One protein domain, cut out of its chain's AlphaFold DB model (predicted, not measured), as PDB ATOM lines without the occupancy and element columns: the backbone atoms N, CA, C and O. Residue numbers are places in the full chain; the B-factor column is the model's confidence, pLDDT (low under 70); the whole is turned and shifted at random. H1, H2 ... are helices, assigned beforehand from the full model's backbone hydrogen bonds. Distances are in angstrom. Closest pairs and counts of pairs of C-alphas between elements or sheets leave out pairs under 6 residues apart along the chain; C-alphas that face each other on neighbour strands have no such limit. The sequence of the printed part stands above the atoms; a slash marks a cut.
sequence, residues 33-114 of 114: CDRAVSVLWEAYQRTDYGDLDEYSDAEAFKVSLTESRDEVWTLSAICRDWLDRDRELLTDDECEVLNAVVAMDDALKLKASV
ATOM      1  N   CYS A  33      49.335 -35.265 -11.894       85.12
ATOM      2  CA  CYS A  33      48.176 -34.530 -11.391       85.12
ATOM      3  C   CYS A  33      48.575 -33.163 -10.824       85.12
ATOM      4  O   CYS A  33      47.930 -32.171 -11.145       85.12
ATOM      5  N   ASP A  34      49.653 -33.093 -10.040       86.81
ATOM      6  CA  ASP A  34      50.141 -31.839  -9.455       86.81
ATOM      7  C   ASP A  34      50.522 -30.828 -10.542       86.81
ATOM      8  O   ASP A  34      50.127 -29.667 -10.484       86.81
ATOM      9  N   ARG A  35      51.229 -31.280 -11.585       87.81
ATOM     10  CA  ARG A  35      51.569 -30.419 -12.727       87.81
ATOM     11  C   ARG A  35      50.335 -29.979 -13.503       87.81
ATOM     12  O   ARG A  35      50.256 -28.812 -13.866       87.81
ATOM     13  N   ALA A  36      49.387 -30.882 -13.750       87.62
ATOM     14  CA  ALA A  36      48.152 -30.538 -14.449       87.62
ATOM     15  C   ALA A  36      47.335 -29.503 -13.675       87.62
ATOM     16  O   ALA A  36      46.824 -28.570 -14.280       87.62
ATOM     17  N   VAL A  37      47.271 -29.611 -12.346       87.62
ATOM     18  CA  VAL A  37      46.613 -28.610 -11.504       87.62
ATOM     19  C   VAL A  37      47.297 -27.250 -11.615       87.62
ATOM     20  O   VAL A  37      46.605 -26.257 -11.814       87.62
ATOM     21  N   SER A  38      48.631 -27.190 -11.562       87.62
ATOM     22  CA  SER A  38      49.349 -25.927 -11.763       87.62
ATOM     23  C   SER A  38      49.091 -25.324 -13.146       87.62
ATOM     24  O   SER A  38      48.825 -24.131 -13.244       87.62
ATOM     25  N   VAL A  39      49.116 -26.143 -14.203       89.44
ATOM     26  CA  VAL A  39      48.823 -25.700 -15.575       89.44
ATOM     27  C   VAL A  39      47.404 -25.151 -15.682       89.44
ATOM     28  O   VAL A  39      47.217 -24.054 -16.196       89.44
ATOM     29  N   LEU A  40      46.414 -25.888 -15.172       86.69
ATOM     30  CA  LEU A  40      45.022 -25.447 -15.176       86.69
ATOM     31  C   LEU A  40      44.875 -24.140 -14.409       86.69
ATOM     32  O   LEU A  40      44.271 -23.213 -14.924       86.69
ATOM     33  N   TRP A  41      45.462 -24.042 -13.217       86.12
ATOM     34  CA  TRP A  41      45.426 -22.832 -12.404       86.12
ATOM     35  C   TRP A  41      46.005 -21.619 -13.140       86.12
ATOM     36  O   TRP A  41      45.380 -20.562 -13.181       86.12
ATOM     37  N   GLU A  42      47.171 -21.763 -13.769       86.19
ATOM     38  CA  GLU A  42      47.766 -20.683 -14.556       86.19
ATOM     39  C   GLU A  42      46.925 -20.326 -15.785       86.19
ATOM     40  O   GLU A  42      46.757 -19.145 -16.087       86.19
ATOM     41  N   ALA A  43      46.385 -21.321 -16.488       83.25
ATOM     42  CA  ALA A  43      45.520 -21.100 -17.639       83.25
ATOM     43  C   ALA A  43      44.242 -20.351 -17.224       83.25
ATOM     44  O   ALA A  43      43.892 -19.343 -17.837       83.25
ATOM     45  N   TYR A  44      43.637 -20.764 -16.111       81.38
ATOM     46  CA  TYR A  44      42.511 -20.100 -15.467       81.38
ATOM     47  C   TYR A  44      42.826 -18.646 -15.103       81.38
ATOM     48  O   TYR A  44      42.032 -17.768 -15.410       81.38
ATOM     49  N   GLN A  45      43.997 -18.352 -14.530       80.44
ATOM     50  CA  GLN A  45      44.395 -16.971 -14.217       80.44
ATOM     51  C   GLN A  45      44.583 -16.079 -15.454       80.44
ATOM     52  O   GLN A  45      44.448 -14.859 -15.359       80.44
ATOM     53  N   ARG A  46      44.939 -16.656 -16.607       81.38
ATOM     54  CA  ARG A  46      45.078 -15.910 -17.872       81.38
ATOM     55  C   ARG A  46      43.721 -15.598 -18.500       81.38
ATOM     56  O   ARG A  46      43.613 -14.653 -19.280       81.38
ATOM     57  N   THR A  47      42.710 -16.395 -18.181       70.50
ATOM     58  CA  THR A  47      41.334 -16.222 -18.645       70.50
ATOM     59  C   THR A  47      40.505 -15.411 -17.658       70.50
ATOM     60  O   THR A  47      40.629 -15.574 -16.453       70.50
ATOM     61  N   ASP A  48      39.581 -14.590 -18.153       63.94
ATOM     62  CA  ASP A  48      38.575 -13.915 -17.315       63.94
ATOM     63  C   ASP A  48      37.413 -14.874 -16.971       63.94
ATOM     64  O   ASP A  48      36.235 -14.549 -17.121       63.94
ATOM     65  N   TYR A  49      37.734 -16.124 -16.602       63.56
ATOM     66  CA  TYR A  49      36.745 -17.085 -16.112       63.56
ATOM     67  C   TYR A  49      36.379 -16.676 -14.677       63.56
ATOM     68  O   TYR A  49      37.066 -16.998 -13.711       63.56
ATOM     69  N   GLY A  50      35.305 -15.891 -14.577       49.12
ATOM     70  CA  GLY A  50      34.930 -15.058 -13.432       49.12
ATOM     71  C   GLY A  50      34.506 -15.727 -12.118       49.12
ATOM     72  O   GLY A  50      33.792 -15.079 -11.366       49.12
ATOM     73  N   ASP A  51      34.943 -16.950 -11.810       54.41
ATOM     74  CA  ASP A  51      34.664 -17.617 -10.518       54.41
ATOM     75  C   ASP A  51      35.940 -18.092  -9.784       54.41
ATOM     76  O   ASP A  51      35.879 -18.830  -8.802       54.41
ATOM     77  N   LEU A  52      37.131 -17.647 -10.205       55.16
ATOM     78  CA  LEU A  52      38.389 -17.944  -9.496       55.16
ATOM     79  C   LEU A  52      38.520 -17.257  -8.132       55.16
ATOM     80  O   LEU A  52      39.363 -17.666  -7.338       55.16
ATOM     81  N   ASP A  53      37.683 -16.260  -7.838       53.09
ATOM     82  CA  ASP A  53      37.681 -15.552  -6.550       53.09
ATOM     83  C   ASP A  53      37.307 -16.465  -5.361       53.09
ATOM     84  O   ASP A  53      37.550 -16.103  -4.208       53.09
ATOM     85  N   GLU A  54      36.759 -17.664  -5.611       61.19
ATOM     86  CA  GLU A  54      36.515 -18.674  -4.571       61.19
ATOM     87  C   GLU A  54      37.790 -19.417  -4.125       61.19
ATOM     88  O   GLU A  54      37.810 -19.997  -3.033       61.19
ATOM     89  N   TYR A  55      38.875 -19.372  -4.909       67.06
ATOM     90  CA  TYR A  55      40.110 -20.105  -4.631       67.06
ATOM     91  C   TYR A  55      41.287 -19.159  -4.389       67.06
ATOM     92  O   TYR A  55      41.658 -18.351  -5.233       67.06
ATOM     93  N   SER A  56      41.927 -19.282  -3.225       67.12
ATOM     94  CA  SER A  56      43.055 -18.417  -2.854       67.12
ATOM     95  C   SER A  56      44.355 -18.744  -3.593       67.12
ATOM     96  O   SER A  56      45.194 -17.863  -3.774       67.12
ATOM     97  N   ASP A  57      44.550 -20.007  -3.977       73.50
ATOM     98  CA  ASP A  57      45.755 -20.517  -4.632       73.50
ATOM     99  C   ASP A  57      45.503 -21.876  -5.324       73.50
ATOM    100  O   ASP A  57      44.436 -22.484  -5.194       73.50
ATOM    101  N   ALA A  58      46.514 -22.365  -6.053       73.69
ATOM    102  CA  ALA A  58      46.467 -23.643  -6.763       73.69
ATOM    103  C   ALA A  58      46.243 -24.858  -5.840       73.69
ATOM    104  O   ALA A  58      45.665 -25.855  -6.272       73.69
ATOM    105  N   GLU A  59      46.677 -24.798  -4.576       74.81
ATOM    106  CA  GLU A  59      46.456 -25.881  -3.611       74.81
ATOM    107  C   GLU A  59      44.999 -25.891  -3.133       74.81
ATOM    108  O   GLU A  59      44.396 -26.958  -3.053       74.81
ATOM    109  N   ALA A  60      44.384 -24.730  -2.899       74.31
ATOM    110  CA  ALA A  60      42.954 -24.621  -2.609       74.31
ATOM    111  C   ALA A  60      42.104 -25.152  -3.777       74.31
ATOM    112  O   ALA A  60      41.149 -25.903  -3.560       74.31
ATOM    113  N   PHE A  61      42.504 -24.843  -5.014       74.50
ATOM    114  CA  PHE A  61      41.893 -25.403  -6.218       74.50
ATOM    115  C   PHE A  61      42.046 -26.935  -6.271       74.50
ATOM    116  O   PHE A  61      41.064 -27.657  -6.438       74.50
ATOM    117  N   LYS A  62      43.249 -27.466  -6.015       76.06
ATOM    118  CA  LYS A  62      43.514 -28.915  -5.934       76.06
ATOM    119  C   LYS A  62      42.672 -29.626  -4.876       76.06
ATOM    120  O   LYS A  62      42.153 -30.718  -5.124       76.06
ATOM    121  N   VAL A  63      42.567 -29.036  -3.686       75.62
ATOM    122  CA  VAL A  63      41.763 -29.567  -2.578       75.62
ATOM    123  C   VAL A  63      40.303 -29.629  -2.999       75.62
ATOM    124  O   VAL A  63      39.692 -30.683  -2.863       75.62
ATOM    125  N   SER A  64      39.775 -28.571  -3.617       75.06
ATOM    126  CA  SER A  64      38.403 -28.560  -4.123       75.06
ATOM    127  C   SER A  64      38.144 -29.647  -5.170       75.06
ATOM    128  O   SER A  64      37.144 -30.358  -5.074       75.06
ATOM    129  N   LEU A  65      39.079 -29.872  -6.099       73.19
ATOM    130  CA  LEU A  65      38.993 -30.968  -7.074       73.19
ATOM    131  C   LEU A  65      39.030 -32.360  -6.435       73.19
ATOM    132  O   LEU A  65      38.460 -33.306  -6.972       73.19
ATOM    133  N   THR A  66      39.713 -32.500  -5.299       68.69
ATOM    134  CA  THR A  66      39.836 -33.773  -4.575       68.69
ATOM    135  C   THR A  66      38.629 -34.031  -3.668       68.69
ATOM    136  O   THR A  66      38.231 -35.179  -3.469       68.69
ATOM    137  N   GLU A  67      38.051 -32.973  -3.099       68.69
ATOM    138  CA  GLU A  67      36.864 -33.029  -2.246       68.69
ATOM    139  C   GLU A  67      35.565 -33.125  -3.053       68.69
ATOM    140  O   GLU A  67      34.566 -33.653  -2.549       68.69
ATOM    141  N   SER A  68      35.579 -32.671  -4.310       61.69
ATOM    142  CA  SER A  68      34.443 -32.815  -5.209       61.69
ATOM    143  C   SER A  68      34.168 -34.290  -5.500       61.69
ATOM    144  O   SER A  68      35.004 -35.037  -6.009       61.69
ATOM    145  N   ARG A  69      32.959 -34.724  -5.143       54.81
ATOM    146  CA  ARG A  69      32.464 -36.089  -5.376       54.81
ATOM    147  C   ARG A  69      31.736 -36.243  -6.709       54.81
ATOM    148  O   ARG A  69      31.350 -37.361  -7.043       54.81
ATOM    149  N   ASP A  70      31.532 -35.150  -7.438       57.38
ATOM    150  CA  ASP A  70      30.853 -35.172  -8.728       57.38
ATOM    151  C   ASP A  70      31.833 -35.542  -9.844       57.38
ATOM    152  O   ASP A  70      32.868 -34.901 -10.022       57.38
ATOM    153  N   GLU A  71      31.483 -36.551 -10.650       56.25
ATOM    154  CA  GLU A  71      32.305 -37.015 -11.783       56.25
ATOM    155  C   GLU A  71      32.619 -35.892 -12.789       56.25
ATOM    156  O   GLU A  71      33.672 -35.903 -13.428       56.25
ATOM    157  N   VAL A  72      31.730 -34.897 -12.886       50.62
ATOM    158  CA  VAL A  72      31.846 -33.720 -13.765       50.62
ATOM    159  C   VAL A  72      32.995 -32.794 -13.348       50.62
ATOM    160  O   VAL A  72      33.601 -32.161 -14.203       50.62
ATOM    161  N   TRP A  73      33.336 -32.764 -12.059       61.81
ATOM    162  CA  TRP A  73      34.396 -31.922 -11.490       61.81
ATOM    163  C   TRP A  73      35.692 -32.691 -11.223       61.81
ATOM    164  O   TRP A  73      36.572 -32.229 -10.498       61.81
ATOM    165  N   THR A  74      35.834 -33.879 -11.812       77.00
ATOM    166  CA  THR A  74      37.092 -34.621 -11.734       77.00
ATOM    167  C   THR A  74      38.180 -33.917 -12.539       77.00
ATOM    168  O   THR A  74      37.928 -33.371 -13.614       77.00
ATOM    169  N   LEU A  75      39.425 -33.987 -12.056       82.06
ATOM    170  CA  LEU A  75      40.582 -33.395 -12.736       82.06
ATOM    171  C   LEU A  75      40.661 -33.816 -14.213       82.06
ATOM    172  O   LEU A  75      40.905 -32.982 -15.076       82.06
ATOM    173  N   SER A  76      40.393 -35.087 -14.534       86.19
ATOM    174  CA  SER A  76      40.431 -35.561 -15.921       86.19
ATOM    175  C   SER A  76      39.289 -35.016 -16.787       86.19
ATOM    176  O   SER A  76      39.473 -34.888 -17.995       86.19
ATOM    177  N   ALA A  77      38.122 -34.699 -16.220       84.94
ATOM    178  CA  ALA A  77      37.031 -34.058 -16.952       84.94
ATOM    179  C   ALA A  77      37.383 -32.606 -17.301       84.94
ATOM    180  O   ALA A  77      37.224 -32.204 -18.450       84.94
ATOM    181  N   ILE A  78      37.957 -31.867 -16.349       86.12
ATOM    182  CA  ILE A  78      38.403 -30.482 -16.558       86.12
ATOM    183  C   ILE A  78      39.566 -30.429 -17.551       86.12
ATOM    184  O   ILE A  78      39.539 -29.621 -18.473       86.12
ATOM    185  N   CYS A  79      40.549 -31.332 -17.430       88.88
ATOM    186  CA  CYS A  79      41.624 -31.449 -18.417       88.88
ATOM    187  C   CYS A  79      41.073 -31.671 -19.834       88.88
ATOM    188  O   CYS A  79      41.576 -31.063 -20.774       88.88
ATOM    189  N   ARG A  80      40.052 -32.529 -20.000       90.19
ATOM    190  CA  ARG A  80      39.416 -32.759 -21.309       90.19
ATOM    191  C   ARG A  80      38.699 -31.508 -21.817       90.19
ATOM    192  O   ARG A  80      38.877 -31.164 -22.976       90.19
ATOM    193  N   ASP A  81      37.949 -30.811 -20.966       88.88
ATOM    194  CA  ASP A  81      37.223 -29.601 -21.372       88.88
ATOM    195  C   ASP A  81      38.175 -28.500 -21.866       88.88
ATOM    196  O   ASP A  81      37.969 -27.948 -22.947       88.88
ATOM    197  N   TRP A  82      39.287 -28.279 -21.159       88.69
ATOM    198  CA  TRP A  82      40.342 -27.356 -21.587       88.69
ATOM    199  C   TRP A  82      41.003 -27.770 -22.904       88.69
ATOM    200  O   TRP A  82      41.230 -26.930 -23.774       88.69
ATOM    201  N   LEU A  83      41.299 -29.061 -23.079       88.94
ATOM    202  CA  LEU A  83      41.887 -29.582 -24.317       88.94
ATOM    203  C   LEU A  83      40.932 -29.503 -25.519       88.94
ATOM    204  O   LEU A  83      41.406 -29.397 -26.650       88.94
ATOM    205  N   ASP A  84      39.620 -29.558 -25.290       89.50
ATOM    206  CA  ASP A  84      38.611 -29.547 -26.351       89.50
ATOM    207  C   ASP A  84      38.141 -28.128 -26.710       89.50
ATOM    208  O   ASP A  84      37.941 -27.828 -27.890       89.50
ATOM    209  N   ARG A  85      37.945 -27.253 -25.715       85.56
ATOM    210  CA  ARG A  85      37.352 -25.915 -25.903       85.56
ATOM    211  C   ARG A  85      38.374 -24.792 -25.928       85.56
ATOM    212  O   ARG A  85      38.249 -23.887 -26.746       85.56
ATOM    213  N   ASP A  86      39.378 -24.878 -25.063       84.56
ATOM    214  CA  ASP A  86      40.290 -23.775 -24.746       84.56
ATOM    215  C   ASP A  86      41.746 -24.087 -25.139       84.56
ATOM    216  O   ASP A  86      42.689 -23.440 -24.688       84.56
ATOM    217  N   ARG A  87      41.948 -25.053 -26.046       84.75
ATOM    218  CA  ARG A  87      43.278 -25.492 -26.501       84.75
ATOM    219  C   ARG A  87      44.146 -24.360 -27.041       84.75
ATOM    220  O   ARG A  87      45.360 -24.401 -26.889       84.75
ATOM    221  N   GLU A  88      43.541 -23.366 -27.686       85.88
ATOM    222  CA  GLU A  88      44.256 -22.214 -28.254       85.88
ATOM    223  C   GLU A  88      44.910 -21.327 -27.181       85.88
ATOM    224  O   GLU A  88      45.815 -20.553 -27.489       85.88
ATOM    225  N   LEU A  89      44.464 -21.449 -25.929       84.38
ATOM    226  CA  LEU A  89      44.988 -20.722 -24.774       84.38
ATOM    227  C   LEU A  89      46.114 -21.481 -24.059       84.38
ATOM    228  O   LEU A  89      46.705 -20.953 -23.114       84.38
ATOM    229  N   LEU A  90      46.409 -22.701 -24.510       88.12
ATOM    230  CA  LEU A  90      47.433 -23.573 -23.959       88.12
ATOM    231  C   LEU A  90      48.632 -23.655 -24.903       88.12
ATOM    232  O   LEU A  90      48.513 -23.701 -26.127       88.12
ATOM    233  N   THR A  91      49.814 -23.730 -24.313       91.75
ATOM    234  CA  THR A  91      51.035 -24.119 -25.016       91.75
ATOM    235  C   THR A  91      51.040 -25.623 -25.308       91.75
ATOM    236  O   THR A  91      50.296 -26.400 -24.701       91.75
ATOM    237  N   ASP A  92      51.900 -26.058 -26.232       91.25
ATOM    238  CA  ASP A  92      52.056 -27.484 -26.544       91.25
ATOM    239  C   ASP A  92      52.498 -28.288 -25.305       91.25
ATOM    240  O   ASP A  92      51.944 -29.353 -25.039       91.25
ATOM    241  N   ASP A  93      53.408 -27.737 -24.493       90.25
ATOM    242  CA  ASP A  93      53.873 -28.360 -23.245       90.25
ATOM    243  C   ASP A  93      52.729 -28.508 -22.223       90.25
ATOM    244  O   ASP A  93      52.573 -29.553 -21.589       90.25
ATOM    245  N   GLU A  94      51.885 -27.483 -22.078       89.88
ATOM    246  CA  GLU A  94      50.704 -27.534 -21.207       89.88
ATOM    247  C   GLU A  94      49.701 -28.585 -21.700       89.88
ATOM    248  O   GLU A  94      49.198 -29.385 -20.907       89.88
ATOM    249  N   CYS A  95      49.475 -28.662 -23.014       91.75
ATOM    250  CA  CYS A  95      48.642 -29.701 -23.610       91.75
ATOM    251  C   CYS A  95      49.186 -31.108 -23.325       91.75
ATOM    252  O   CYS A  95      48.403 -32.017 -23.043       91.75
ATOM    253  N   GLU A  96      50.501 -31.324 -23.402       92.19
ATOM    254  CA  GLU A  96      51.116 -32.618 -23.085       92.19
ATOM    255  C   GLU A  96      50.872 -33.022 -21.626       92.19
ATOM    256  O   GLU A  96      50.520 -34.174 -21.348       92.19
ATOM    257  N   VAL A  97      50.993 -32.072 -20.694       90.62
ATOM    258  CA  VAL A  97      50.740 -32.308 -19.267       90.62
ATOM    259  C   VAL A  97      49.282 -32.708 -19.020       90.62
ATOM    260  O   VAL A  97      49.035 -33.700 -18.329       90.62
ATOM    261  N   LEU A  98      48.315 -31.996 -19.609       91.81
ATOM    262  CA  LEU A  98      46.895 -32.331 -19.451       91.81
ATOM    263  C   LEU A  98      46.557 -33.690 -20.083       91.81
ATOM    264  O   LEU A  98      45.868 -34.512 -19.469       91.81
ATOM    265  N   ASN A  99      47.098 -33.971 -21.274       91.69
ATOM    266  CA  ASN A  99      46.906 -35.252 -21.958       91.69
ATOM    267  C   ASN A  99      47.450 -36.436 -21.151       91.69
ATOM    268  O   ASN A  99      46.854 -37.514 -21.175       91.69
ATOM    269  N   ALA A 100      48.548 -36.258 -20.412       88.31
ATOM    270  CA  ALA A 100      49.099 -37.315 -19.568       88.31
ATOM    271  C   ALA A 100      48.099 -37.767 -18.490       88.31
ATOM    272  O   ALA A 100      47.923 -38.969 -18.283       88.31
ATOM    273  N   VAL A 101      47.397 -36.829 -17.847       89.06
ATOM    274  CA  VAL A 101      46.376 -37.141 -16.832       89.06
ATOM    275  C   VAL A 101      45.159 -37.825 -17.456       89.06
ATOM    276  O   VAL A 101      44.672 -38.823 -16.922       89.06
ATOM    277  N   VAL A 102      44.697 -37.345 -18.615       90.12
ATOM    278  CA  VAL A 102      43.580 -37.961 -19.353       90.12
ATOM    279  C   VAL A 102      43.909 -39.399 -19.758       90.12
ATOM    280  O   VAL A 102      43.122 -40.310 -19.503       90.12
ATOM    281  N   ALA A 103      45.104 -39.632 -20.304       87.69
ATOM    282  CA  ALA A 103      45.550 -40.960 -20.711       87.69
ATOM    283  C   ALA A 103      45.675 -41.932 -19.524       87.69
ATOM    284  O   ALA A 103      45.364 -43.119 -19.659       87.69
ATOM    285  N   MET A 104      46.112 -41.450 -18.354       85.31
ATOM    286  CA  MET A 104      46.147 -42.256 -17.129       85.31
ATOM    287  C   MET A 104      44.737 -42.651 -16.668       85.31
ATOM    288  O   MET A 104      44.516 -43.820 -16.346       85.31
ATOM    289  N   ASP A 105      43.782 -41.717 -16.677       85.94
ATOM    290  CA  ASP A 105      42.376 -41.977 -16.339       85.94
ATOM    291  C   ASP A 105      41.737 -42.998 -17.298       85.94
ATOM    292  O   ASP A 105      41.143 -43.986 -16.859       85.94
ATOM    293  N   ASP A 106      41.935 -42.830 -18.608       86.75
ATOM    294  CA  ASP A 106      41.434 -43.762 -19.624       86.75
ATOM    295  C   ASP A 106      42.013 -45.171 -19.442       86.75
ATOM    296  O   ASP A 106      41.286 -46.168 -19.499       86.75
ATOM    297  N   ALA A 107      43.316 -45.278 -19.162       82.56
ATOM    298  CA  ALA A 107      43.969 -46.560 -18.915       82.56
ATOM    299  C   ALA A 107      43.417 -47.270 -17.667       82.56
ATOM    300  O   ALA A 107      43.264 -48.498 -17.669       82.56
ATOM    301  N   LEU A 108      43.100 -46.519 -16.607       80.50
ATOM    302  CA  LEU A 108      42.499 -47.052 -15.384       80.50
ATOM    303  C   LEU A 108      41.056 -47.519 -15.620       80.50
ATOM    304  O   LEU A 108      40.700 -48.625 -15.207       80.50
ATOM    305  N   LYS A 109      40.249 -46.735 -16.344       81.31
ATOM    306  CA  LYS A 109      38.871 -47.104 -16.714       81.31
ATOM    307  C   LYS A 109      38.829 -48.344 -17.608       81.31
ATOM    308  O   LYS A 109      38.024 -49.245 -17.377       81.31
ATOM    309  N   LEU A 110      39.744 -48.450 -18.572       74.38
ATOM    310  CA  LEU A 110      39.841 -49.609 -19.461       74.38
ATOM    311  C   LEU A 110      40.245 -50.885 -18.707       74.38
ATOM    312  O   LEU A 110      39.740 -51.962 -19.004       74.38
ATOM    313  N   LYS A 111      41.111 -50.768 -17.692       68.00
ATOM    314  CA  LYS A 111      41.469 -51.872 -16.785       68.00
ATOM    315  C   LYS A 111      40.315 -52.322 -15.889       68.00
ATOM    316  O   LYS A 111      40.272 -53.498 -15.553       68.00
ATOM    317  N   ALA A 112      39.423 -51.417 -15.491       62.66
ATOM    318  CA  ALA A 112      38.275 -51.735 -14.642       62.66
ATOM    319  C   ALA A 112      37.134 -52.440 -15.402       62.66
ATOM    320  O   ALA A 112      36.299 -53.094 -14.784       62.66
ATOM    321  N   SER A 113      37.104 -52.315 -16.732       54.75
ATOM    322  CA  SER A 113      36.105 -52.943 -17.606       54.75
ATOM    323  C   SER A 113      36.457 -54.378 -18.049       54.75
ATOM    324  O   SER A 113      35.671 -54.979 -18.788       54.75
ATOM    325  N   VAL A 114      37.619 -54.915 -17.654       48.44
ATOM    326  CA  VAL A 114      38.128 -56.258 -18.018       48.44
ATOM    327  C   VAL A 114      38.127 -57.169 -16.800       48.44
ATOM    328  O   VAL A 114      37.694 -58.332 -16.952       48.44
TER     329      VAL A 114
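Overview. This is residues 33 to 114 of the 114 residues of an uncharacterized protein of Qipengyuania oceanensis (UniProt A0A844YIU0). A long helix, H4, has its first part packed crosswise on H1 and H3, while residues 107 to 114 stick out as an arm that makes much of the length. H1 touches each of the other three helices: the shorter H2 packs crosswise on its residues 37 to 41, while H3 and H4, which cross each other, pack on it elsewhere, and the end of H2 comes close to the beginning of H3 at Leu 65 and Leu 75. The printed part has 82 residues with four named helices, H1 to H4 in chain order, and no named strand; the class is all helix. The whole is compact, with a radius of gyration of the C-alphas of 12.9 A and spans of 42 by 29 by 19 A.

Arrangement. H4, residues 92 to 112, touches H3, residues 75 to 85, closest at the C-alphas of Ser 76 and Val 102, 5.2 A apart, at a steep tilt of 52 degrees, opposite ways. With residues 94 to 101 alone H4 touches residues 33 to 39 of H1, which is residues 33 to 46; the closest C-alphas, of Ala 36 and Leu 98, are 5.5 A apart, and the tilt is steep, 45 degrees. H1 is the hub, touching three helices. It touches H3 at a steep tilt of 43 degrees, the same way, closest at the C-alphas of Leu 40 and Cys 79, 7.6 A. With residues 37 to 41 alone it touches H2, residues 58 to 67, closest at the C-alphas of Trp 41 and Ala 58, 5.8 A, at a steep tilt of 61 degrees. H2 and H3 are close but not clearly touching, and H2 and H4 are apart. Every O i to N i+4 pair is within hydrogen-bond range in H1, H2 and H3, and 16 of 17 in H4.

Along the chain. H4 is 30.3 A long, ending at C-alpha 112 (38.275, -51.735, -14.642). H1 is 20.0 A, from C-alpha 33 (48.176, -34.530, -11.391); H3 is 15.5 A and H2 14.2 A.

Size, cuts and confidence. The C-alphas of Asp 48 and Val 114, the farthest apart, are 42.4 A apart. The printed part has no cut; the link from H1 to H2 is long. Residues 48 to 56, 66 to 73 and 111 to 114 have pLDDT under 70.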